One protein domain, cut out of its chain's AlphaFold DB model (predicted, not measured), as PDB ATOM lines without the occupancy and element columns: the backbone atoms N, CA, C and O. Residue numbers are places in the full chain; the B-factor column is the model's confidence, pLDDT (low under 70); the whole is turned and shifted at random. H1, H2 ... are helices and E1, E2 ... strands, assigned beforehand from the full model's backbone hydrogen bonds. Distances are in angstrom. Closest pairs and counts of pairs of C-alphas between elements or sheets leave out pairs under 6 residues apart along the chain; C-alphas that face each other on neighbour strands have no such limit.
ATOM      1  N   ARG A  15     241.595 217.665 175.187       63.03
ATOM      2  CA  ARG A  15     240.509 217.395 174.245       63.03
ATOM      3  C   ARG A  15     239.914 218.718 173.786       63.03
ATOM      4  O   ARG A  15     239.703 219.620 174.590       63.03
ATOM      5  N   ILE A  16     239.665 218.806 172.486       70.44
ATOM      6  CA  ILE A  16     238.907 219.903 171.896       70.44
ATOM      7  C   ILE A  16     237.446 219.767 172.357       70.44
ATOM      8  O   ILE A  16     236.911 218.662 172.399       70.44
ATOM      9  N   SER A  17     236.810 220.888 172.655       71.00
ATOM     10  CA  SER A  17     235.387 221.076 172.938       71.00
ATOM     11  C   SER A  17     234.445 220.380 171.954       71.00
ATOM     12  O   SER A  17     233.378 219.921 172.341       71.00
ATOM     13  N   SER A  18     234.809 220.294 170.670       81.94
ATOM     14  CA  SER A  18     234.011 219.599 169.656       81.94
ATOM     15  C   SER A  18     234.801 219.321 168.371       81.94
ATOM     16  O   SER A  18     236.002 219.583 168.279       81.94
ATOM     17  N   PHE A  19     234.122 218.812 167.344       87.25
ATOM     18  CA  PHE A  19     234.715 218.538 166.040       87.25
ATOM     19  C   PHE A  19     235.161 219.832 165.332       87.25
ATOM     20  O   PHE A  19     234.410 220.816 165.311       87.25
ATOM     21  N   PRO A  20     236.341 219.843 164.675       88.12
ATOM     22  CA  PRO A  20     236.910 221.053 164.074       88.12
ATOM     23  C   PRO A  20     235.973 221.803 163.117       88.12
ATOM     24  O   PRO A  20     235.910 223.032 163.143       88.12
ATOM     25  N   HIS A  21     235.203 221.083 162.297       90.19
ATOM     26  CA  HIS A  21     234.306 221.698 161.317       90.19
ATOM     27  C   HIS A  21     233.138 222.458 161.977       90.19
ATOM     28  O   HIS A  21     232.708 223.487 161.450       90.19
ATOM     29  N   TYR A  22     232.671 222.033 163.156       92.94
ATOM     30  CA  TYR A  22     231.657 222.768 163.917       92.94
ATOM     31  C   TYR A  22     232.217 224.002 164.603       92.94
ATOM     32  O   TYR A  22     231.604 225.068 164.535       92.94
ATOM     33  N   ILE A  23     233.411 223.900 165.188       91.75
ATOM     34  CA  ILE A  23     234.094 225.059 165.778       91.75
ATOM     35  C   ILE A  23     234.346 226.115 164.704       91.75
ATOM     36  O   ILE A  23     234.068 227.297 164.926       91.75
ATOM     37  N   ARG A  24     234.786 225.687 163.514       93.06
ATOM     38  CA  ARG A  24     234.922 226.538 162.331       93.06
ATOM     39  C   ARG A  24     233.595 227.203 161.972       93.06
ATOM     40  O   ARG A  24     233.532 228.429 161.967       93.06
ATOM     41  N   ARG A  25     232.535 226.422 161.731       94.81
ATOM     42  CA  ARG A  25     231.204 226.938 161.356       94.81
ATOM     43  C   ARG A  25     230.709 227.988 162.347       94.81
ATOM     44  O   ARG A  25     230.310 229.079 161.945       94.81
ATOM     45  N   VAL A  26     230.759 227.679 163.641       95.31
ATOM     46  CA  VAL A  26     230.314 228.584 164.705       95.31
ATOM     47  C   VAL A  26     231.172 229.848 164.750       95.31
ATOM     48  O   VAL A  26     230.634 230.949 164.859       95.31
ATOM     49  N   THR A  27     232.494 229.714 164.645       95.00
ATOM     50  CA  THR A  27     233.418 230.855 164.651       95.00
ATOM     51  C   THR A  27     233.172 231.764 163.451       95.00
ATOM     52  O   THR A  27     232.968 232.963 163.632       95.00
ATOM     53  N   GLU A  28     233.097 231.212 162.240       95.81
ATOM     54  CA  GLU A  28     232.802 231.975 161.025       95.81
ATOM     55  C   GLU A  28     231.463 232.703 161.141       95.81
ATOM     56  O   GLU A  28     231.408 233.914 160.940       95.81
ATOM     57  N   LYS A  29     230.384 232.019 161.540       96.69
ATOM     58  CA  LYS A  29     229.046 232.626 161.606       96.69
ATOM     59  C   LYS A  29     228.903 233.708 162.675       96.69
ATOM     60  O   LYS A  29     228.096 234.628 162.504       96.69
ATOM     61  N   CYS A  30     229.692 233.648 163.746       96.12
ATOM     62  CA  CYS A  30     229.752 234.716 164.741       96.12
ATOM     63  C   CYS A  30     230.412 235.995 164.200       96.12
ATOM     64  O   CYS A  30     229.967 237.088 164.551       96.12
ATOM     65  N   PHE A  31     231.446 235.880 163.360       97.12
ATOM     66  CA  PHE A  31     232.247 237.029 162.915       97.12
ATOM     67  C   PHE A  31     231.969 237.509 161.493       97.12
ATOM     68  O   PHE A  31     232.259 238.665 161.217       97.12
ATOM     69  N   GLU A  32     231.378 236.686 160.624       95.75
ATOM     70  CA  GLU A  32     231.169 236.976 159.196       95.75
ATOM     71  C   GLU A  32     230.558 238.370 158.919       95.75
ATOM     72  O   GLU A  32     231.106 239.095 158.089       95.75
ATOM     73  N   PRO A  33     229.521 238.849 159.640       97.25
ATOM     74  CA  PRO A  33     228.983 240.200 159.417       97.25
ATOM     75  C   PRO A  33     229.919 241.346 159.834       97.25
ATOM     76  O   PRO A  33     229.614 242.513 159.594       97.25
ATOM     77  N   PHE A  34     231.021 241.030 160.508       97.06
ATOM     78  CA  PHE A  34     231.980 241.972 161.076       97.06
ATOM     79  C   PHE A  34     233.365 241.861 160.434       97.06
ATOM     80  O   PHE A  34     234.278 242.531 160.916       97.06
ATOM     81  N   ASP A  35     233.538 241.083 159.359       96.44
ATOM     82  CA  ASP A  35     234.840 240.830 158.724       96.44
ATOM     83  C   ASP A  35     235.624 242.126 158.435       96.44
ATOM     84  O   ASP A  35     236.794 242.233 158.805       96.44
ATOM     85  N   ASP A  36     234.987 243.156 157.873       96.81
ATOM     86  CA  ASP A  36     235.656 244.434 157.582       96.81
ATOM     87  C   ASP A  36     236.130 245.156 158.849       96.81
ATOM     88  O   ASP A  36     237.252 245.663 158.910       96.81
ATOM     89  N   ARG A  37     235.307 245.146 159.904       96.12
ATOM     90  CA  ARG A  37     235.648 245.753 161.199       96.12
ATOM     91  C   ARG A  37     236.721 244.951 161.929       96.12
ATOM     92  O   ARG A  37     237.596 245.541 162.557       96.12
ATOM     93  N   CYS A  38     236.689 243.624 161.832       96.50
ATOM     94  CA  CYS A  38     237.749 242.755 162.327       96.50
ATOM     95  C   CYS A  38     239.061 243.041 161.597       96.50
ATOM     96  O   CYS A  38     240.079 243.230 162.254       96.50
ATOM     97  N   ARG A  39     239.045 243.183 160.270       96.62
ATOM     98  CA  ARG A  39     240.243 243.525 159.498       96.62
ATOM     99  C   ARG A  39     240.823 244.879 159.908       96.62
ATOM    100  O   ARG A  39     242.028 244.978 160.101       96.62
ATOM    101  N   GLU A  40     239.981 245.888 160.114       96.19
ATOM    102  CA  GLU A  40     240.398 247.225 160.559       96.19
ATOM    103  C   GLU A  40     241.005 247.227 161.975       96.19
ATOM    104  O   GLU A  40     242.050 247.834 162.200       96.19
ATOM    105  N   VAL A  41     240.370 246.547 162.936       95.50
ATOM    106  CA  VAL A  41     240.763 246.598 164.361       95.50
ATOM    107  C   VAL A  41     241.819 245.544 164.715       95.50
ATOM    108  O   VAL A  41     242.708 245.764 165.546       95.50
ATOM    109  N   LEU A  42     241.711 244.355 164.128       96.81
ATOM    110  CA  LEU A  42     242.553 243.203 164.439       96.81
ATOM    111  C   LEU A  42     243.683 242.998 163.434       96.81
ATOM    112  O   LEU A  42     244.693 242.415 163.821       96.81
ATOM    113  N   GLY A  43     243.539 243.487 162.199       97.81
ATOM    114  CA  GLY A  43     244.450 243.200 161.089       97.81
ATOM    115  C   GLY A  43     244.120 241.904 160.338       97.81
ATOM    116  O   GLY A  43     244.828 241.558 159.399       97.81
ATOM    117  N   PHE A  44     243.068 241.185 160.741       98.12
ATOM    118  CA  PHE A  44     242.645 239.904 160.166       98.12
ATOM    119  C   PHE A  44     241.158 239.625 160.445       98.12
ATOM    120  O   PHE A  44     240.554 240.219 161.341       98.12
ATOM    121  N   THR A  45     240.575 238.701 159.686       98.06
ATOM    122  CA  THR A  45     239.214 238.168 159.864       98.06
ATOM    123  C   THR A  45     239.223 236.806 160.556       98.06
ATOM    124  O   THR A  45     240.263 236.157 160.662       98.06
ATOM    125  N   ALA A  46     238.056 236.325 160.996       97.25
ATOM    126  CA  ALA A  46     237.955 234.966 161.532       97.25
ATOM    127  C   ALA A  46     238.375 233.909 160.497       97.25
ATOM    128  O   ALA A  46     239.052 232.949 160.854       97.25
ATOM    129  N   LYS A  47     238.044 234.129 159.215       97.12
ATOM    130  CA  LYS A  47     238.448 233.259 158.100       97.12
ATOM    131  C   LYS A  47     239.967 233.203 157.943       97.12
ATOM    132  O   LYS A  47     240.508 232.113 157.807       97.12
ATOM    133  N   ASP A  48     240.654 234.343 158.051       97.25
ATOM    134  CA  ASP A  48     242.124 234.380 158.001       97.25
ATOM    135  C   ASP A  48     242.743 233.578 159.162       97.25
ATOM    136  O   ASP A  48     243.680 232.810 158.965       97.25
ATOM    137  N   ALA A  49     242.204 233.724 160.380       96.25
ATOM    138  CA  ALA A  49     242.690 232.992 161.551       96.25
ATOM    139  C   ALA A  49     242.444 231.475 161.446       96.25
ATOM    140  O   ALA A  49     243.306 230.688 161.836       96.25
ATOM    141  N   ILE A  50     241.289 231.064 160.908       95.31
ATOM    142  CA  ILE A  50     240.959 229.654 160.656       95.31
ATOM    143  C   ILE A  50     241.907 229.072 159.609       95.31
ATOM    144  O   ILE A  50     242.504 228.031 159.864       95.31
ATOM    145  N   ALA A  51     242.117 229.775 158.493       94.56
ATOM    146  CA  ALA A  51     243.032 229.341 157.440       94.56
ATOM    147  C   ALA A  51     244.459 229.144 157.977       94.56
ATOM    148  O   ALA A  51     245.083 228.119 157.705       94.56
ATOM    149  N   VAL A  52     244.953 230.068 158.811       93.06
ATOM    150  CA  VAL A  52     246.246 229.924 159.506       93.06
ATOM    151  C   VAL A  52     246.274 228.683 160.408       93.06
ATOM    152  O   VAL A  52     247.274 227.969 160.436       93.06
ATOM    153  N   SER A  53     245.190 228.397 161.134       91.44
ATOM    154  CA  SER A  53     245.106 227.217 162.004       91.44
ATOM    155  C   SER A  53     245.099 225.899 161.233       91.44
ATOM    156  O   SER A  53     245.762 224.955 161.655       91.44
ATOM    157  N   GLU A  54     244.346 225.811 160.137       87.62
ATOM    158  CA  GLU A  54     244.216 224.585 159.337       87.62
ATOM    159  C   GLU A  54     245.506 224.289 158.564       87.62
ATOM    160  O   GLU A  54     245.999 223.159 158.568       87.62
ATOM    161  N   SER A  55     246.125 225.331 158.009       87.25
ATOM    162  CA  SER A  55     247.350 225.207 157.214       87.25
ATOM    163  C   SER A  55     248.533 224.702 158.021       87.25
ATOM    164  O   SER A  55     249.462 224.132 157.459       87.25
ATOM    165  N   LEU A  56     248.525 224.874 159.342       79.31
ATOM    166  CA  LEU A  56     249.599 224.391 160.199       79.31
ATOM    167  C   LEU A  56     249.704 222.861 160.199       79.31
ATOM    168  O   LEU A  56     250.807 222.317 160.187       79.31
ATOM    169  N   VAL A  57     248.569 222.160 160.171       70.38
ATOM    170  CA  VAL A  57     248.557 220.694 160.116       70.38
ATOM    171  C   VAL A  57     249.095 220.222 158.764       70.38
ATOM    172  O   VAL A  57     249.988 219.379 158.710       70.38
ATOM    173  N   GLU A  58     248.614 220.816 157.677       71.31
ATOM    174  CA  GLU A  58     248.954 220.389 156.318       71.31
ATOM    175  C   GLU A  58     250.363 220.792 155.881       71.31
ATOM    176  O   GLU A  58     251.020 220.036 155.173       71.31
ATOM    177  N   SER A  59     250.862 221.950 156.320       72.81
ATOM    178  CA  SER A  59     252.178 222.460 155.911       72.81
ATOM    179  C   SER A  59     253.326 222.045 156.828       72.81
ATOM    180  O   SER A  59     254.480 222.096 156.402       72.81
ATOM    181  N   ARG A  60     253.047 221.654 158.082       72.69
ATOM    182  CA  ARG A  60     254.088 221.312 159.069       72.69
ATOM    183  C   ARG A  60     253.967 219.917 159.658       72.69
ATOM    184  O   ARG A  60     254.995 219.286 159.860       72.69
ATOM    185  N   LEU A  61     252.769 219.411 159.945       66.25
ATOM    186  CA  LEU A  61     252.643 218.082 160.558       66.25
ATOM    187  C   LEU A  61     252.706 216.961 159.516       66.25
ATOM    188  O   LEU A  61     253.490 216.031 159.678       66.25
ATOM    189  N   LEU A  62     251.931 217.060 158.433       66.50
ATOM    190  CA  LEU A  62     251.872 216.010 157.406       66.50
ATOM    191  C   LEU A  62     253.177 215.830 156.604       66.50
ATOM    192  O   LEU A  62     253.599 214.684 156.440       66.50
ATOM    193  N   PRO A  63     253.870 216.890 156.142       66.88
ATOM    194  CA  PRO A  63     255.094 216.734 155.351       66.88
ATOM    195  C   PRO A  63     256.267 216.186 156.172       66.88
ATOM    196  O   PRO A  63     257.194 215.607 155.619       66.88
ATOM    197  N   ASN A  64     256.205 216.322 157.498       69.06
ATOM    198  CA  ASN A  64     257.230 215.833 158.414       69.06
ATOM    199  C   ASN A  64     256.985 214.382 158.869       69.06
ATOM    200  O   ASN A  64     257.707 213.892 159.732       69.06
ATOM    201  N   MET A  65     255.999 213.666 158.311       67.88
ATOM    202  CA  MET A  65     255.742 212.261 158.665       67.88
ATOM    203  C   MET A  65     256.905 211.330 158.296       67.88
ATOM    204  O   MET A  65     257.219 210.423 159.064       67.88
ATOM    205  N   GLU A  66     257.579 211.573 157.169       70.00
ATOM    206  CA  GLU A  66     258.803 210.841 156.796       70.00
ATOM    207  C   GLU A  66     259.924 211.105 157.807       70.00
ATOM    208  O   GLU A  66     260.592 210.184 158.265       70.00
ATOM    209  N   LEU A  67     260.047 212.348 158.262       74.88
ATOM    210  CA  LEU A  67     261.029 212.745 159.262       74.88
ATOM    211  C   LEU A  67     260.735 212.173 160.658       74.88
ATOM    212  O   LEU A  67     261.646 211.830 161.404       74.88
ATOM    213  N   LEU A  68     259.455 212.039 161.020       74.19
ATOM    214  CA  LEU A  68     259.045 211.336 162.235       74.19
ATOM    215  C   LEU A  68     259.417 209.851 162.161       74.19
ATOM    216  O   LEU A  68     259.809 209.275 163.177       74.19
ATOM    217  N   GLN A  69     259.330 209.238 160.979       79.62
ATOM    218  CA  GLN A  69     259.795 207.869 160.774       79.62
ATOM    219  C   GLN A  69     261.321 207.775 160.914       79.62
ATOM    220  O   GLN A  69     261.805 206.898 161.628       79.62
ATOM    221  N   GLU A  70     262.071 208.715 160.332       83.44
ATOM    222  CA  GLU A  70     263.525 208.805 160.515       83.44
ATOM    223  C   GLU A  70     263.905 208.979 161.992       83.44
ATOM    224  O   GLU A  70     264.798 208.295 162.483       83.44
ATOM    225  N   LEU A  71     263.187 209.820 162.742       83.88
ATOM    226  CA  LEU A  71     263.391 209.994 164.181       83.88
ATOM    227  C   LEU A  71     263.178 208.683 164.951       83.88
ATOM    228  O   LEU A  71     263.964 208.352 165.845       83.88
ATOM    229  N   VAL A  72     262.124 207.929 164.622       86.06
ATOM    230  CA  VAL A  72     261.862 206.609 165.216       86.06
ATOM    231  C   VAL A  72     263.009 205.647 164.908       86.06
ATOM    232  O   VAL A  72     263.462 204.925 165.802       86.06
ATOM    233  N   ASP A  73     263.518 205.659 163.681       89.62
ATOM    234  CA  ASP A  73     264.622 204.802 163.257       89.62
ATOM    235  C   ASP A  73     265.938 205.176 163.958       89.62
ATOM    236  O   ASP A  73     266.612 204.290 164.500       89.62
ATOM    237  N   THR A  74     266.256 206.470 164.061       89.56
ATOM    238  CA  THR A  74     267.394 207.001 164.829       89.56
ATOM    239  C   THR A  74     267.298 206.604 166.297       89.56
ATOM    240  O   THR A  74     268.246 206.056 166.862       89.56
ATOM    241  N   ARG A  75     266.134 206.795 166.928       91.50
ATOM    242  CA  ARG A  75     265.889 206.379 168.316       91.50
ATOM    243  C   ARG A  75     266.137 204.881 168.500       91.50
ATOM    244  O   ARG A  75     266.790 204.470 169.461       91.50
ATOM    245  N   ASN A  76     265.650 204.054 167.575       93.44
ATOM    246  CA  ASN A  76     265.850 202.606 167.603       93.44
ATOM    247  C   ASN A  76     267.325 202.218 167.412       93.44
ATOM    248  O   ASN A  76     267.789 201.236 168.000       93.44
ATOM    249  N   ASP A  77     268.082 202.953 166.600       92.75
ATOM    250  CA  ASP A  77     269.524 202.761 166.463       92.75
ATOM    251  C   ASP A  77     270.281 203.139 167.742       92.75
ATOM    252  O   ASP A  77     271.018 202.311 168.279       92.75
ATOM    253  N   LEU A  78     270.003 204.311 168.317       92.25
ATOM    254  CA  LEU A  78     270.564 204.752 169.597       92.25
ATOM    255  C   LEU A  78     270.239 203.773 170.735       92.25
ATOM    256  O   LEU A  78     271.105 203.448 171.550       92.25
ATOM    257  N   GLN A  79     269.029 203.212 170.756       93.56
ATOM    258  CA  GLN A  79     268.645 202.178 171.715       93.56
ATOM    259  C   GLN A  79     269.460 200.884 171.535       93.56
ATOM    260  O   GLN A  79     269.869 200.262 172.524       93.56
ATOM    261  N   ARG A  80     269.736 200.472 170.289       93.00
ATOM    262  CA  ARG A  80     270.619 199.331 169.985       93.00
ATOM    263  C   ARG A  80     272.061 199.617 170.400       93.00
ATOM    264  O   ARG A  80     272.706 198.742 170.984       93.00
ATOM    265  N   GLN A  81     272.553 200.828 170.155       92.19
ATOM    266  CA  GLN A  81     273.875 201.284 170.583       92.19
ATOM    267  C   GLN A  81     274.016 201.259 172.112       92.19
ATOM    268  O   GLN A  81     274.978 200.681 172.626       92.19
ATOM    269  N   TYR A  82     273.032 201.788 172.844       93.00
ATOM    270  CA  TYR A  82     272.992 201.735 174.306       93.00
ATOM    271  C   TYR A  82     273.008 200.296 174.834       93.00
ATOM    272  O   TYR A  82     273.788 199.981 175.730       93.00
ATOM    273  N   ASN A  83     272.194 199.400 174.262       92.00
ATOM    274  CA  ASN A  83     272.153 197.998 174.688       92.00
ATOM    275  C   ASN A  83     273.520 197.318 174.520       92.00
ATOM    276  O   ASN A  83     274.003 196.679 175.450       92.00
ATOM    277  N   ARG A  84     274.197 197.535 173.388       91.75
ATOM    278  CA  ARG A  84     275.554 197.011 173.158       91.75
ATOM    279  C   ARG A  84     276.582 197.586 174.132       91.75
ATOM    280  O   ARG A  84     277.450 196.854 174.602       91.75
ATOM    281  N   LEU A  85     276.482 198.876 174.448       91.00
ATOM    282  CA  LEU A  85     277.337 199.522 175.442       91.00
ATOM    283  C   LEU A  85     277.111 198.930 176.844       91.00
ATOM    284  O   LEU A  85     278.079 198.651 177.554       91.00
ATOM    285  N   ARG A  86     275.848 198.702 177.227       89.19
ATOM    286  CA  ARG A  86     275.458 198.039 178.481       89.19
ATOM    287  C   ARG A  86     275.999 196.612 178.558       89.19
ATOM    288  O   ARG A  86     276.471 196.205 179.616       89.19
ATOM    289  N   ASP A  87     276.004 195.902 177.434       91.38
ATOM    290  CA  ASP A  87     276.545 194.545 177.307       91.38
ATOM    291  C   ASP A  87     278.091 194.519 177.225       91.38
ATOM    292  O   ASP A  87     278.703 193.456 177.116       91.38
ATOM    293  N   GLY A  88     278.748 195.682 177.323       88.12
ATOM    294  CA  GLY A  88     280.196 195.815 177.488       88.12
ATOM    295  C   GLY A  88     280.974 196.262 176.245       88.12
ATOM    296  O   GLY A  88     282.198 196.396 176.325       88.12
ATOM    297  N   ASP A  89     280.319 196.538 175.111       87.81
ATOM    298  CA  ASP A  89     280.988 197.007 173.888       87.81
ATOM    299  C   ASP A  89     281.349 198.499 173.982       87.81
ATOM    300  O   ASP A  89     280.612 199.385 173.557       87.81
ATOM    301  N   ARG A  90     282.529 198.795 174.539       81.31
ATOM    302  CA  ARG A  90     283.019 200.174 174.740       81.31
ATOM    303  C   ARG A  90     283.486 200.889 173.464       81.31
ATOM    304  O   ARG A  90     283.975 202.010 173.554       81.31
ATOM    305  N   ARG A  91     283.385 200.252 172.292       83.44
ATOM    306  CA  ARG A  91     283.738 200.855 170.990       83.44
ATOM    307  C   ARG A  91     282.596 201.675 170.390       83.44
ATOM    308  O   ARG A  91     282.808 202.366 169.400       83.44
ATOM    309  N   ILE A  92     281.396 201.567 170.960       83.44
ATOM    310  CA  ILE A  92     280.217 202.302 170.509       83.44
ATOM    311  C   ILE A  92     280.364 203.779 170.902       83.44
ATOM    312  O   ILE A  92     280.661 204.057 172.068       83.44
ATOM    313  N   PRO A  93     280.125 204.732 169.983       79.50
ATOM    314  CA  PRO A  93     280.205 206.166 170.259       79.50
ATOM    315  C   PRO A  93     278.964 206.675 171.017       79.50
ATOM    316  O   PRO A  93     278.425 207.728 170.701       79.50
ATOM    317  N   PHE A  94     278.500 205.931 172.026       86.31
ATOM    318  CA  PHE A  94     277.333 206.284 172.831       86.31
ATOM    319  C   PHE A  94     277.772 206.812 174.207       86.31
ATOM    320  O   PHE A  94     278.719 206.271 174.795       86.31
ATOM    321  N   PRO A  95     277.125 207.851 174.769       88.38
ATOM    322  CA  PRO A  95     277.646 208.494 175.968       88.38
ATOM    323  C   PRO A  95     277.614 207.579 177.203       88.38
ATOM    324  O   PRO A  95     276.560 207.284 177.760       88.38
ATOM    325  N   ALA A  96     278.786 207.170 177.694       87.94
ATOM    326  CA  ALA A  96     278.918 206.219 178.807       87.94
ATOM    327  C   ALA A  96     278.343 206.697 180.152       87.94
ATOM    328  O   ALA A  96     278.127 205.881 181.050       87.94
ATOM    329  N   TRP A  97     278.081 207.999 180.308       89.06
ATOM    330  CA  TRP A  97     277.409 208.532 181.496       89.06
ATOM    331  C   TRP A  97     275.966 208.021 181.630       89.06
ATOM    332  O   TRP A  97     275.483 207.891 182.753       89.06
ATOM    333  N   THR A  98     275.324 207.635 180.521       89.25
ATOM    334  CA  THR A  98     273.960 207.080 180.503       89.25
ATOM    335  C   THR A  98     273.829 205.763 181.269       89.25
ATOM    336  O   THR A  98     272.787 205.499 181.852       89.25
ATOM    337  N   LEU A  99     274.901 204.964 181.382       89.25
ATOM    338  CA  LEU A  99     274.907 203.715 182.163       89.25
ATOM    339  C   LEU A  99     274.701 203.929 183.671       89.25
ATOM    340  O   LEU A  99     274.446 202.971 184.398       89.25
ATOM    341  N   ARG A 100     274.880 205.163 184.156       92.62
ATOM    342  CA  ARG A 100     274.717 205.528 185.572       92.62
ATOM    343  C   ARG A 100     273.323 206.064 185.883       92.62
ATOM    344  O   ARG A 100     273.035 206.328 187.047       92.62
ATOM    345  N   LEU A 101     272.500 206.275 184.859       92.06
ATOM    346  CA  LEU A 101     271.159 206.809 185.012       92.06
ATOM    347  C   LEU A 101     270.165 205.693 185.362       92.06
ATOM    348  O   LEU A 101     270.332 204.550 184.926       92.06
ATOM    349  N   PRO A 102     269.083 206.015 186.087       94.25
ATOM    350  CA  PRO A 102     267.887 205.188 186.127       94.25
ATOM    351  C   PRO A 102     267.364 204.859 184.720       94.25
ATOM    352  O   PRO A 102     267.611 205.585 183.754       94.25
ATOM    353  N   HIS A 103     266.591 203.776 184.602       88.56
ATOM    354  CA  HIS A 103     266.029 203.344 183.317       88.56
ATOM    355  C   HIS A 103     265.221 204.454 182.630       88.56
ATOM    356  O   HIS A 103     265.411 204.699 181.444       88.56
ATOM    357  N   TYR A 104     264.350 205.142 183.374       90.25
ATOM    358  CA  TYR A 104     263.534 206.233 182.835       90.25
ATOM    359  C   TYR A 104     264.396 207.370 182.263       90.25
ATOM    360  O   TYR A 104     264.234 207.739 181.105       90.25
ATOM    361  N   ASP A 105     265.373 207.849 183.032       91.50
ATOM    362  CA  ASP A 105     266.274 208.926 182.607       91.50
ATOM    363  C   ASP A 105     267.157 208.511 181.423       91.50
ATOM    364  O   ASP A 105     267.501 209.329 180.575       91.50
ATOM    365  N   THR A 106     267.499 207.223 181.327       91.19
ATOM    366  CA  THR A 106     268.190 206.660 180.160       91.19
ATOM    367  C   THR A 106     267.321 206.737 178.911       91.19
ATOM    368  O   THR A 106     267.808 207.157 177.864       91.19
ATOM    369  N   GLN A 107     266.049 206.337 179.007       92.69
ATOM    370  CA  GLN A 107     265.108 206.422 177.887       92.69
ATOM    371  C   GLN A 107     264.935 207.875 177.440       92.69
ATOM    372  O   GLN A 107     265.076 208.167 176.258       92.69
ATOM    373  N   LEU A 108     264.767 208.797 178.392       89.50
ATOM    374  CA  LEU A 108     264.694 210.227 178.103       89.50
ATOM    375  C   LEU A 108     265.974 210.753 177.432       89.50
ATOM    376  O   LEU A 108     265.898 211.536 176.492       89.50
ATOM    377  N   ALA A 109     267.157 210.322 177.880       89.12
ATOM    378  CA  ALA A 109     268.422 210.713 177.260       89.12
ATOM    379  C   ALA A 109     268.553 210.188 175.821       89.12
ATOM    380  O   ALA A 109     269.046 210.912 174.961       89.12
ATOM    381  N   ILE A 110     268.106 208.956 175.551       90.56
ATOM    382  CA  ILE A 110     268.054 208.388 174.194       90.56
ATOM    383  C   ILE A 110     267.110 209.208 173.315       90.56
ATOM    384  O   ILE A 110     267.492 209.567 172.203       90.56
ATOM    385  N   ASP A 111     265.925 209.551 173.821       87.44
ATOM    386  CA  ASP A 111     264.957 210.375 173.095       87.44
ATOM    387  C   ASP A 111     265.551 211.752 172.771       87.44
ATOM    388  O   ASP A 111     265.527 212.179 171.620       87.44
ATOM    389  N   LEU A 112     266.156 212.432 173.750       86.56
ATOM    390  CA  LEU A 112     266.791 213.741 173.551       86.56
ATOM    391  C   LEU A 112     267.952 213.694 172.551       86.56
ATOM    392  O   LEU A 112     268.104 214.621 171.758       86.56
ATOM    393  N   LEU A 113     268.765 212.634 172.576       87.31
ATOM    394  CA  LEU A 113     269.836 212.436 171.598       87.31
ATOM    395  C   LEU A 113     269.265 212.228 170.195       87.31
ATOM    396  O   LEU A 113     269.740 212.878 169.267       87.31
ATOM    397  N   ALA A 114     268.217 211.410 170.053       87.12
ATOM    398  CA  ALA A 114     267.537 211.224 168.775       87.12
ATOM    399  C   ALA A 114     267.031 212.568 168.239       87.12
ATOM    400  O   ALA A 114     267.355 212.938 167.120       87.12
ATOM    401  N   TRP A 115     266.339 213.350 169.071       81.50
ATOM    402  CA  TRP A 115     265.850 214.683 168.709       81.50
ATOM    403  C   TRP A 115     266.958 215.695 168.397       81.50
ATOM    404  O   TRP A 115     266.697 216.644 167.665       81.50
ATOM    405  N   SER A 116     268.169 215.522 168.939       81.81
ATOM    406  CA  SER A 116     269.301 216.424 168.683       81.81
ATOM    407  C   SER A 116     269.925 216.254 167.298       81.81
ATOM    408  O   SER A 116     270.592 217.171 166.823       81.81
ATOM    409  N   GLU A 117     269.696 215.108 166.647       77.56
ATOM    410  CA  GLU A 117     270.104 214.881 165.256       77.56
ATOM    411  C   GLU A 117     269.184 215.595 164.258       77.56
ATOM    412  O   GLU A 117     269.553 215.786 163.101       77.56
ATOM    413  N   PHE A 118     268.016 216.046 164.721       74.62
ATOM    414  CA  PHE A 118     267.068 216.816 163.936       74.62
ATOM    415  C   PHE A 118     267.125 218.282 164.355       74.62
ATOM    416  O   PHE A 118     267.209 218.614 165.541       74.62
ATOM    417  N   GLU A 119     267.000 219.191 163.389       74.56
ATOM    418  CA  GLU A 119     266.789 220.618 163.648       74.56
ATOM    419  C   GLU A 119     265.354 220.847 164.164       74.56
ATOM    420  O   GLU A 119     264.533 221.527 163.556       74.56
ATOM    421  N   SER A 120     265.029 220.233 165.307       70.69
ATOM    422  CA  SER A 120     263.695 220.131 165.915       70.69
ATOM    423  C   SER A 120     262.980 221.472 166.035       70.69
ATOM    424  O   SER A 120     261.774 221.556 165.811       70.69
ATOM    425  N   LEU A 121     263.724 222.542 166.318       72.44
ATOM    426  CA  LEU A 121     263.181 223.892 166.343       72.44
ATOM    427  C   LEU A 121     262.764 224.377 164.950       72.44
ATOM    428  O   LEU A 121     261.712 224.999 164.829       72.44
ATOM    429  N   GLU A 122     263.545 224.121 163.901       75.06
ATOM    430  CA  GLU A 122     263.181 224.506 162.532       75.06
ATOM    431  C   GLU A 122     261.965 223.732 162.028       75.06
ATOM    432  O   GLU A 122     261.111 224.298 161.348       75.06
ATOM    433  N   LEU A 123     261.847 222.472 162.439       73.25
ATOM    434  CA  LEU A 123     260.742 221.582 162.089       73.25
ATOM    435  C   LEU A 123     259.441 221.958 162.794       73.25
ATOM    436  O   LEU A 123     258.362 221.886 162.206       73.25
ATOM    437  N   ALA A 124     259.541 222.373 164.056       75.38
ATOM    438  CA  ALA A 124     258.391 222.719 164.878       75.38
ATOM    439  C   ALA A 124     257.976 224.196 164.760       75.38
ATOM    440  O   ALA A 124     256.898 224.563 165.229       75.38
ATOM    441  N   SER A 125     258.807 225.057 164.158       86.31
ATOM    442  CA  SER A 125     258.558 226.500 164.100       86.31
ATOM    443  C   SER A 125     258.512 227.076 162.690       86.31
ATOM    444  O   SER A 125     259.105 226.564 161.746       86.31
ATOM    445  N   PHE A 126     257.830 228.205 162.544       88.69
ATOM    446  CA  PHE A 126     257.576 228.837 161.252       88.69
ATOM    447  C   PHE A 126     257.547 230.360 161.370       88.69
ATOM    448  O   PHE A 126     257.336 230.933 162.439       88.69
ATOM    449  N   THR A 127     257.766 231.033 160.253       92.25
ATOM    450  CA  THR A 127     257.693 232.486 160.115       92.25
ATOM    451  C   THR A 127     256.296 232.929 159.678       92.25
ATOM    452  O   THR A 127     255.470 232.134 159.229       92.25
ATOM    453  N   SER A 128     256.022 234.236 159.769       93.56
ATOM    454  CA  SER A 128     254.759 234.797 159.258       93.56
ATOM    455  C   SER A 128     254.613 234.629 157.743       93.56
ATOM    456  O   SER A 128     253.495 234.481 157.265       93.56
ATOM    457  N   THR A 129     255.721 234.654 156.995       94.62
ATOM    458  CA  THR A 129     255.719 234.529 155.531       94.62
ATOM    459  C   THR A 129     255.346 233.120 155.096       94.62
ATOM    460  O   THR A 129     254.439 232.964 154.288       94.62
ATOM    461  N   GLU A 130     255.987 232.105 155.680       91.88
ATOM    462  CA  GLU A 130     255.683 230.701 155.376       91.88
ATOM    463  C   GLU A 130     254.229 230.365 155.715       91.88
ATOM    464  O   GLU A 130     253.548 229.685 154.956       91.88
ATOM    465  N   MET A 131     253.727 230.892 156.837       91.62
ATOM    466  CA  MET A 131     252.338 230.677 157.228       91.62
ATOM    467  C   MET A 131     251.351 231.407 156.310       91.62
ATOM    468  O   MET A 131     250.290 230.876 156.003       91.62
ATOM    469  N   ALA A 132     251.686 232.616 155.857       95.06
ATOM    470  CA  ALA A 132     250.864 233.363 154.910       95.06
ATOM    471  C   ALA A 132     250.742 232.644 153.561       95.06
ATOM    472  O   ALA A 132     249.650 232.579 153.001       95.06
ATOM    473  N   GLU A 133     251.852 232.089 153.068       94.00
ATOM    474  CA  GLU A 133     251.893 231.287 151.845       94.00
ATOM    475  C   GLU A 133     251.061 230.010 151.993       94.00
ATOM    476  O   GLU A 133     250.153 229.786 151.193       94.00
ATOM    477  N   ALA A 134     251.290 229.233 153.058       91.56
ATOM    478  CA  ALA A 134     250.551 227.999 153.319       91.56
ATOM    479  C   ALA A 134     249.037 228.243 153.446       91.56
ATOM    480  O   ALA A 134     248.243 227.524 152.847       91.56
ATOM    481  N   ALA A 135     248.641 229.293 154.171       93.38
ATOM    482  CA  ALA A 135     247.237 229.637 154.386       93.38
ATOM    483  C   ALA A 135     246.594 230.442 153.258       93.38
ATOM    484  O   ALA A 135     245.398 230.720 153.323       93.38
ATOM    485  N   SER A 136     247.354 230.823 152.225       95.75
ATOM    486  CA  SER A 136     246.871 231.694 151.147       95.75
ATOM    487  C   SER A 136     246.230 232.994 151.667       95.75
ATOM    488  O   SER A 136     245.216 233.461 151.145       95.75
ATOM    489  N   VAL A 137     246.831 233.599 152.698       96.88
ATOM    490  CA  VAL A 137     246.389 234.868 153.308       96.88
ATOM    491  C   VAL A 137     247.460 235.956 153.163       96.88
ATOM    492  O   VAL A 137     248.643 235.655 153.007       96.88
ATOM    493  N   PRO A 138     247.110 237.253 153.254       97.38
ATOM    494  CA  PRO A 138     248.112 238.316 153.245       97.38
ATOM    495  C   PRO A 138     249.107 238.196 154.413       97.38
ATOM    496  O   PRO A 138     248.700 238.009 155.560       97.38
ATOM    497  N   ILE A 139     250.403 238.418 154.155       97.25
ATOM    498  CA  ILE A 139     251.460 238.398 155.191       97.25
ATOM    499  C   ILE A 139     251.117 239.275 156.413       97.25
ATOM    500  O   ILE A 139     251.291 238.802 157.539       97.25
ATOM    501  N   PRO A 140     250.581 240.507 156.261       97.69
ATOM    502  CA  PRO A 140     250.174 241.310 157.415       97.69
ATOM    503  C   PRO A 140     249.070 240.661 158.262       97.69
ATOM    504  O   PRO A 140     249.072 240.819 159.485       97.69
ATOM    505  N   ALA A 141     248.152 239.915 157.637       97.50
ATOM    506  CA  ALA A 141     247.084 239.207 158.337       97.50
ATOM    507  C   ALA A 141     247.645 238.014 159.118       97.50
ATOM    508  O   ALA A 141     247.413 237.927 160.323       97.50
ATOM    509  N   ALA A 142     248.470 237.170 158.484       96.25
ATOM    510  CA  ALA A 142     249.154 236.067 159.164       96.25
ATOM    511  C   ALA A 142     249.994 236.571 160.346       96.25
ATOM    512  O   ALA A 142     249.857 236.080 161.461       96.25
ATOM    513  N   SER A 143     250.798 237.619 160.146       96.12
ATOM    514  CA  SER A 143     251.601 238.223 161.216       96.12
ATOM    515  C   SER A 143     250.739 238.754 162.371       96.12
ATOM    516  O   SER A 143     251.073 238.574 163.547       96.12
ATOM    517  N   SER A 144     249.586 239.351 162.058       97.38
ATOM    518  CA  SER A 144     248.633 239.823 163.068       97.38
ATOM    519  C   SER A 144     247.980 238.668 163.833       97.38
ATOM    520  O   SER A 144     247.851 238.755 165.053       97.38
ATOM    521  N   VAL A 145     247.624 237.566 163.167       96.25
ATOM    522  CA  VAL A 145     247.142 236.345 163.836       96.25
ATOM    523  C   VAL A 145     248.234 235.812 164.765       96.25
ATOM    524  O   VAL A 145     248.033 235.733 165.974       96.25
ATOM    525  N   LEU A 146     249.430 235.533 164.247       94.56
ATOM    526  CA  LEU A 146     250.503 234.925 165.035       94.56
ATOM    527  C   LEU A 146     250.874 235.767 166.260       94.56
ATOM    528  O   LEU A 146     250.949 235.249 167.371       94.56
ATOM    529  N   SER A 147     251.013 237.084 166.092       94.62
ATOM    530  CA  SER A 147     251.337 237.989 167.199       94.62
ATOM    531  C   SER A 147     250.216 238.106 168.235       94.62
ATOM    532  O   SER A 147     250.488 238.088 169.436       94.62
ATOM    533  N   LYS A 148     248.942 238.200 167.822       95.38
ATOM    534  CA  LYS A 148     247.828 238.368 168.770       95.38
ATOM    535  C   LYS A 148     247.477 237.087 169.520       95.38
ATOM    536  O   LYS A 148     246.916 237.190 170.616       95.38
ATOM    537  N   PHE A 149     247.813 235.923 168.981       95.19
ATOM    538  CA  PHE A 149     247.654 234.620 169.634       95.19
ATOM    539  C   PHE A 149     248.925 234.149 170.358       95.19
ATOM    540  O   PHE A 149     248.906 233.088 170.979       95.19
ATOM    541  N   CYS A 150     249.998 234.944 170.334       94.25
ATOM    542  CA  CYS A 150     251.234 234.654 171.049       94.25
ATOM    543  C   CYS A 150     251.091 234.902 172.556       94.25
ATOM    544  O   CYS A 150     250.673 235.984 172.987       94.25
ATOM    545  N   ALA A 151     251.459 233.907 173.359       92.12
ATOM    546  CA  ALA A 151     251.709 234.063 174.780       92.12
ATOM    547  C   ALA A 151     253.043 234.788 174.989       92.12
ATOM    548  O   ALA A 151     254.000 234.607 174.237       92.12
ATOM    549  N   SER A 152     253.082 235.639 176.006       87.25
ATOM    550  CA  SER A 152     254.266 236.387 176.429       87.25
ATOM    551  C   SER A 152     254.758 235.894 177.787       87.25
ATOM    552  O   SER A 152     254.006 235.252 178.516       87.25
ATOM    553  N   ASP A 153     255.962 236.292 178.196       84.56
ATOM    554  CA  ASP A 153     256.497 235.979 179.533       84.56
ATOM    555  C   ASP A 153     255.584 236.457 180.673       84.56
ATOM    556  O   ASP A 153     255.583 235.899 181.763       84.56
ATOM    557  N   ARG A 154     254.758 237.482 180.423       85.19
ATOM    558  CA  ARG A 154     253.775 237.990 181.396       85.19
ATOM    559  C   ARG A 154     252.576 237.069 181.579       85.19
ATOM    560  O   ARG A 154     251.852 237.217 182.556       85.19
ATOM    561  N   ASP A 155     252.336 236.192 180.614       85.06
ATOM    562  CA  ASP A 155     251.282 235.189 180.680       85.06
ATOM    563  C   ASP A 155     251.748 233.945 181.463       85.06
ATOM    564  O   ASP A 155     250.914 233.114 181.809       85.06
ATOM    565  N   PHE A 156     253.047 233.810 181.771       84.62
ATOM    566  CA  PHE A 156     253.565 232.706 182.580       84.62
ATOM    567  C   PHE A 156     253.132 232.843 184.043       84.62
ATOM    568  O   PHE A 156     253.428 233.828 184.721       84.62
ATOM    569  N   GLU A 157     252.472 231.808 184.558       79.81
ATOM    570  CA  GLU A 157     252.091 231.704 185.964       79.81
ATOM    571  C   GLU A 157     252.552 230.346 186.504       79.81
ATOM    572  O   GLU A 157     251.957 229.322 186.181       79.81
ATOM    573  N   GLU A 158     253.581 230.322 187.358       82.19
ATOM    574  CA  GLU A 158     254.225 229.089 187.857       82.19
ATOM    575  C   GLU A 158     253.223 228.044 188.386       82.19
ATOM    576  O   GLU A 158     253.285 226.866 188.036       82.19
ATOM    577  N   LYS A 159     252.213 228.486 189.145       77.56
ATOM    578  CA  LYS A 159     251.138 227.624 189.672       77.56
ATOM    579  C   LYS A 159     250.328 226.897 188.586       77.56
ATOM    580  O   LYS A 159     249.792 225.830 188.862       77.56
ATOM    581  N   HIS A 160     250.203 227.472 187.386       75.38
ATOM    582  CA  HIS A 160     249.474 226.881 186.260       75.38
ATOM    583  C   HIS A 160     250.319 225.854 185.493       75.38
ATOM    584  O   HIS A 160     249.765 225.056 184.748       75.38
ATOM    585  N   HIS A 161     251.640 225.865 185.689       73.75
ATOM    586  CA  HIS A 161     252.573 224.917 185.079       73.75
ATOM    587  C   HIS A 161     252.950 223.767 186.022       73.75
ATOM    588  O   HIS A 161     253.368 222.712 185.558       73.75
ATOM    589  N   ALA A 162     252.779 223.947 187.336       74.75
ATOM    590  CA  ALA A 162     253.018 222.898 188.326       74.75
ATOM    591  C   ALA A 162     251.943 221.794 188.312       74.75
ATOM    592  O   ALA A 162     252.247 220.642 188.615       74.75
ATOM    593  N   PHE A 163     250.696 222.136 187.965       70.00
ATOM    594  CA  PHE A 163     249.568 221.204 187.922       70.00
ATOM    595  C   PHE A 163     248.624 221.525 186.755       70.00
ATOM    596  O   PHE A 163     248.445 222.705 186.443       70.00
ATOM    597  N   PRO A 164     247.961 220.512 186.163       70.44
ATOM    598  CA  PRO A 164     246.871 220.717 185.216       70.44
ATOM    599  C   PRO A 164     245.824 221.668 185.796       70.44
ATOM    600  O   PRO A 164     245.358 221.504 186.928       70.44
ATOM    601  N   VAL A 165     245.488 222.699 185.031       72.38
ATOM    602  CA  VAL A 165     244.552 223.737 185.443       72.38
ATOM    603  C   VAL A 165     243.687 224.133 184.257       72.38
ATOM    604  O   VAL A 165     244.171 224.313 183.138       72.38
ATOM    605  N   GLY A 166     242.389 224.305 184.496       68.44
ATOM    606  CA  GLY A 166     241.519 224.855 183.467       68.44
ATOM    607  C   GLY A 166     241.868 226.317 183.159       68.44
ATOM    608  O   GLY A 166     242.364 227.052 184.009       68.44
ATOM    609  N   ALA A 167     241.635 226.755 181.922       75.31
ATOM    610  CA  ALA A 167     242.006 228.096 181.448       75.31
ATOM    611  C   ALA A 167     243.505 228.447 181.605       75.31
ATOM    612  O   ALA A 167     243.851 229.583 181.939       75.31
ATOM    613  N   HIS A 168     244.395 227.484 181.342       81.44
ATOM    614  CA  HIS A 168     245.828 227.738 181.165       81.44
ATOM    615  C   HIS A 168     246.058 228.826 180.088       81.44
ATOM    616  O   HIS A 168     245.323 228.834 179.101       81.44
ATOM    617  N   PRO A 169     247.055 229.725 180.193       84.19
ATOM    618  CA  PRO A 169     247.270 230.806 179.218       84.19
ATOM    619  C   PRO A 169     247.293 230.348 177.750       84.19
ATOM    620  O   PRO A 169     246.655 230.963 176.890       84.19
ATOM    621  N   LEU A 170     247.923 229.197 177.490       85.44
ATOM    622  CA  LEU A 170     247.971 228.565 176.163       85.44
ATOM    623  C   LEU A 170     246.595 228.141 175.610       85.44
ATOM    624  O   LEU A 170     246.475 227.961 174.410       85.44
ATOM    625  N   THR A 171     245.535 228.059 176.420       81.75
ATOM    626  CA  THR A 171     244.152 227.825 175.934       81.75
ATOM    627  C   THR A 171     243.551 229.029 175.212       81.75
ATOM    628  O   THR A 171     242.581 228.890 174.477       81.75
ATOM    629  N   THR A 172     244.117 230.225 175.398       84.12
ATOM    630  CA  THR A 172     243.650 231.461 174.735       84.12
ATOM    631  C   THR A 172     244.716 232.109 173.859       84.12
ATOM    632  O   THR A 172     244.390 232.865 172.943       84.12
ATOM    633  N   LYS A 173     245.989 231.817 174.138       91.88
ATOM    634  CA  LYS A 173     247.160 232.264 173.386       91.88
ATOM    635  C   LYS A 173     248.084 231.064 173.122       91.88
ATOM    636  O   LYS A 173     249.107 230.936 173.787       91.88
ATOM    637  N   PRO A 174     247.709 230.141 172.222       91.31
ATOM    638  CA  PRO A 174     248.404 228.861 172.055       91.31
ATOM    639  C   PRO A 174     249.748 228.964 171.324       91.31
ATOM    640  O   PRO A 174     250.400 227.945 171.113       91.31
ATOM    641  N   ILE A 175     250.167 230.165 170.920       92.69
ATOM    642  CA  ILE A 175     251.387 230.380 170.142       92.69
ATOM    643  C   ILE A 175     252.513 230.841 171.067       92.69
ATOM    644  O   ILE A 175     252.311 231.671 171.948       92.69
ATOM    645  N   LEU A 176     253.715 230.328 170.841       91.62
ATOM    646  CA  LEU A 176     254.960 230.786 171.444       91.62
ATOM    647  C   LEU A 176     255.816 231.451 170.366       91.62
ATOM    648  O   LEU A 176     255.840 230.992 169.226       91.62
ATOM    649  N   SER A 177     256.543 232.507 170.716       91.06
ATOM    650  CA  SER A 177     257.509 233.145 169.817       91.06
ATOM    651  C   SER A 177     258.936 232.851 170.255       91.06
ATOM    652  O   SER A 177     259.253 232.956 171.440       91.06
ATOM    653  N   TYR A 178     259.810 232.583 169.292       85.62
ATOM    654  CA  TYR A 178     261.249 232.494 169.496       85.62
ATOM    655  C   TYR A 178     261.973 233.233 168.369       85.62
ATOM    656  O   TYR A 178     261.877 232.855 167.201       85.62
ATOM    657  N   ALA A 179     262.693 234.303 168.719       85.56
ATOM    658  CA  ALA A 179     263.303 235.224 167.762       85.56
ATOM    659  C   ALA A 179     262.280 235.720 166.713       85.56
ATOM    660  O   ALA A 179     261.369 236.469 167.055       85.56
ATOM    661  N   THR A 180     262.417 235.312 165.450       86.38
ATOM    662  CA  THR A 180     261.517 235.674 164.340       86.38
ATOM    663  C   THR A 180     260.539 234.558 163.953       86.38
ATOM    664  O   THR A 180     259.808 234.696 162.969       86.38
ATOM    665  N   ARG A 181     260.525 233.450 164.702       90.69
ATOM    666  CA  ARG A 181     259.720 232.253 164.435       90.69
ATOM    667  C   ARG A 181     258.663 232.050 165.519       90.69
ATOM    668  O   ARG A 181     258.760 232.582 166.627       90.69
ATOM    669  N   PHE A 182     257.654 231.260 165.187       91.31
ATOM    670  CA  PHE A 182     256.527 230.913 166.040       91.31
ATOM    671  C   PHE A 182     256.408 229.396 166.164       91.31
ATOM    672  O   PHE A 182     256.687 228.682 165.207       91.31
ATOM    673  N   LEU A 183     255.978 228.923 167.327       88.19
ATOM    674  CA  LEU A 183     255.760 227.519 167.671       88.19
ATOM    675  C   LEU A 183     254.350 227.372 168.252       88.19
ATOM    676  O   LEU A 183     253.932 228.199 169.060       88.19
ATOM    677  N   ILE A 184     253.629 226.308 167.891       86.69
ATOM    678  CA  ILE A 184     252.335 225.969 168.501       86.69
ATOM    679  C   ILE A 184     252.449 224.575 169.121       86.69
ATOM    680  O   ILE A 184     252.415 223.595 168.381       86.69
ATOM    681  N   PRO A 185     252.583 224.459 170.456       81.69
ATOM    682  CA  PRO A 185     252.783 223.162 171.109       81.69
ATOM    683  C   PRO A 185     251.626 222.178 170.895       81.69
ATOM    684  O   PRO A 185     251.843 220.976 170.800       81.69
ATOM    685  N   ALA A 186     250.401 222.700 170.817       81.12
ATOM    686  CA  ALA A 186     249.185 221.930 170.580       81.12
ATOM    687  C   ALA A 186     248.377 222.601 169.453       81.12
ATOM    688  O   ALA A 186     247.524 223.449 169.732       81.12
ATOM    689  N   PRO A 187     248.666 222.273 168.179       79.12
ATOM    690  CA  PRO A 187     248.029 222.849 166.990       79.12
ATOM    691  C   PRO A 187     246.508 222.951 167.065       79.12
ATOM    692  O   PRO A 187     245.920 223.979 166.733       79.12
ATOM    693  N   GLN A 188     245.876 221.900 167.578       76.19
ATOM    694  CA  GLN A 188     244.434 221.785 167.727       76.19
ATOM    695  C   GLN A 188     243.818 222.852 168.644       76.19
ATOM    696  O   GLN A 188     242.656 223.212 168.472       76.19
ATOM    697  N   MET A 189     244.595 223.402 169.582       83.06
ATOM    698  CA  MET A 189     244.131 224.454 170.487       83.06
ATOM    699  C   MET A 189     244.020 225.817 169.798       83.06
ATOM    700  O   MET A 189     243.318 226.693 170.303       83.06
ATOM    701  N   LEU A 190     244.696 226.026 168.659       89.19
ATOM    702  CA  LEU A 190     244.607 227.300 167.947       89.19
ATOM    703  C   LEU A 190     243.183 227.558 167.470       89.19
ATOM    704  O   LEU A 190     242.672 228.646 167.727       89.19
ATOM    705  N   LEU A 191     242.533 226.554 166.877       89.25
ATOM    706  CA  LEU A 191     241.157 226.648 166.394       89.25
ATOM    707  C   LEU A 191     240.173 227.006 167.520       89.25
ATOM    708  O   LEU A 191     239.336 227.892 167.349       89.25
ATOM    709  N   GLU A 192     240.313 226.385 168.692       86.81
ATOM    710  CA  GLU A 192     239.483 226.695 169.865       86.81
ATOM    711  C   GLU A 192     239.691 228.109 170.391       86.81
ATOM    712  O   GLU A 192     238.752 228.767 170.846       86.81
ATOM    713  N   ALA A 193     240.933 228.587 170.335       90.38
ATOM    714  CA  ALA A 193     241.288 229.893 170.844       90.38
ATOM    715  C   ALA A 193     240.733 231.026 169.969       90.38
ATOM    716  O   ALA A 193     240.579 232.136 170.485       90.38
ATOM    717  N   ILE A 194     240.419 230.787 168.682       93.94
ATOM    718  CA  ILE A 194     240.076 231.844 167.709       93.94
ATOM    719  C   ILE A 194     238.963 232.744 168.231       93.94
ATOM    720  O   ILE A 194     239.183 233.937 168.464       93.94
ATOM    721  N   ARG A 195     237.775 232.178 168.465       93.06
ATOM    722  CA  ARG A 195     236.616 232.949 168.925       93.06
ATOM    723  C   ARG A 195     236.864 233.651 170.264       93.06
ATOM    724  O   ARG A 195     236.764 234.881 170.291       93.06
ATOM    725  N   PRO A 196     237.205 232.957 171.369       90.00
ATOM    726  CA  PRO A 196     237.369 233.618 172.660       90.00
ATOM    727  C   PRO A 196     238.472 234.684 172.640       90.00
ATOM    728  O   PRO A 196     238.307 235.724 173.289       90.00
ATOM    729  N   ARG A 197     239.556 234.483 171.875       92.69
ATOM    730  CA  ARG A 197     240.648 235.453 171.753       92.69
ATOM    731  C   ARG A 197     240.251 236.675 170.940       92.69
ATOM    732  O   ARG A 197     240.493 237.791 171.398       92.69
ATOM    733  N   MET A 198     239.624 236.493 169.780       95.06
ATOM    734  CA  MET A 198     239.109 237.605 168.974       95.06
ATOM    735  C   MET A 198     238.102 238.437 169.765       95.06
ATOM    736  O   MET A 198     238.206 239.660 169.806       95.06
ATOM    737  N   GLU A 199     237.180 237.789 170.475       93.50
ATOM    738  CA  GLU A 199     236.232 238.483 171.344       93.50
ATOM    739  C   GLU A 199     236.930 239.265 172.457       93.50
ATOM    740  O   GLU A 199     236.530 240.385 172.742       93.50
ATOM    741  N   ALA A 200     237.972 238.707 173.080       91.81
ATOM    742  CA  ALA A 200     238.743 239.415 174.100       91.81
ATOM    743  C   ALA A 200     239.471 240.647 173.534       91.81
ATOM    744  O   ALA A 200     239.583 241.657 174.220       91.81
ATOM    745  N   LEU A 201     239.945 240.577 172.287       93.75
ATOM    746  CA  LEU A 201     240.608 241.690 171.600       93.75
ATOM    747  C   LEU A 201     239.632 242.793 171.166       93.75
ATOM    748  O   LEU A 201     240.027 243.952 171.091       93.75
ATOM    749  N   LEU A 202     238.377 242.437 170.879       93.31
ATOM    750  CA  LEU A 202     237.309 243.370 170.500       93.31
ATOM    751  C   LEU A 202     236.505 243.893 171.698       93.31
ATOM    752  O   LEU A 202     235.645 244.758 171.526       93.31
ATOM    753  N   HIS A 203     236.736 243.347 172.893       92.88
ATOM    754  CA  HIS A 203     235.922 243.629 174.063       92.88
ATOM    755  C   HIS A 203     236.106 245.069 174.551       92.88
ATOM    756  O   HIS A 203     237.064 245.404 175.250       92.88
TER     757      HIS A 203
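What this domain is: This is residues 15 to 203 of the 597 residues of an uncharacterized protein of Gammaproteobacteria bacterium (UniProt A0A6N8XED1). What shape do these coordinates make? A body of crossed helices, H1, H2, H7, H8 and H10, with the small strand hairpin E1 E2 near H8, bears a long arm in which H3 runs out, H4 lies near the far tip and H5 folds back, crossing H3. A loop with the short H9 reaches away from the body, and residues 162 to 167 stick out. What is it built of? The printed part has 189 residues with ten named helices and two named strands, in the order H1 to H9, E1, E2, H10; the sheet is antiparallel and the class is mostly helix. The whole is loose, with a radius of gyration of the C-alphas of 20.8 A, and spans 70 by 37 by 32 A.

Where its parts are: Where do the first helices run? H1, residues 20 to 42, begins at C-alpha 20 (236.910, 221.053, 164.074) and has a kink of 88 degrees near residue 34. H2, residues 46 to 61, is 22.4 A long and H3, residues 65 to 86, is 31.4 A. What follows? H4 is residues 96 to 100, H5 103 to 116 with 19.9 A, H6 120 to 124, H7 128 to 135, H8 139 to 148 and H9 158 to 162. E1 is residues 176 to 178, E2 181 to 183, and H10, residues 188 to 202, ends at C-alpha 202 (237.309, 243.370, 170.500).

How they stand to each other: What meets the hub, H2? H1 touches it at a steep tilt of 56 degrees, closest at the C-alphas of Glu 28 and Ala 46, 6.0 A; H10 does at a shallow tilt of 25 degrees, Ser 53 to Leu 191, 5.9 A. H7 and H8 touch it about perpendicular, with closest C-alphas Ala 51 and Ala 135, 5.2 A, and Ala 49 and Val 145, 6.0 A. How is the arm made? H3 and H5 touch at a steep tilt of 47 degrees, opposite ways, closest at the C-alphas of Arg 75 and Ala 114, 5.1 A; H4 and H5 only just touch, with 3 pairs of C-alphas within 8 A, closest Thr 98 and Thr 106, 5.8 A. What do N and O show? In the hairpin E1 and E2, N 176 and O 183 are within hydrogen-bond range at 2.8 A. Every O i to N i+4 pair is within range in H3, H5, H6, H7, H8 and H9, against 15 of 19 in H1, 9 of 12 in H2, 8 of 11 in H10 and 0 of 1 in H4, where 2 of 2 O i to N i+3 pairs are.

The domain as a whole: How far does it reach? The two C-alphas farthest apart, of Pro 33 and Gly 88, are 70.1 A apart. Are there cuts or long links? The printed part has no cut, and the link from H9 to E1, 13 residues, is long. Where is confidence low? Residue 15, residues 61 to 65 and residue 166 have pLDDT under 70.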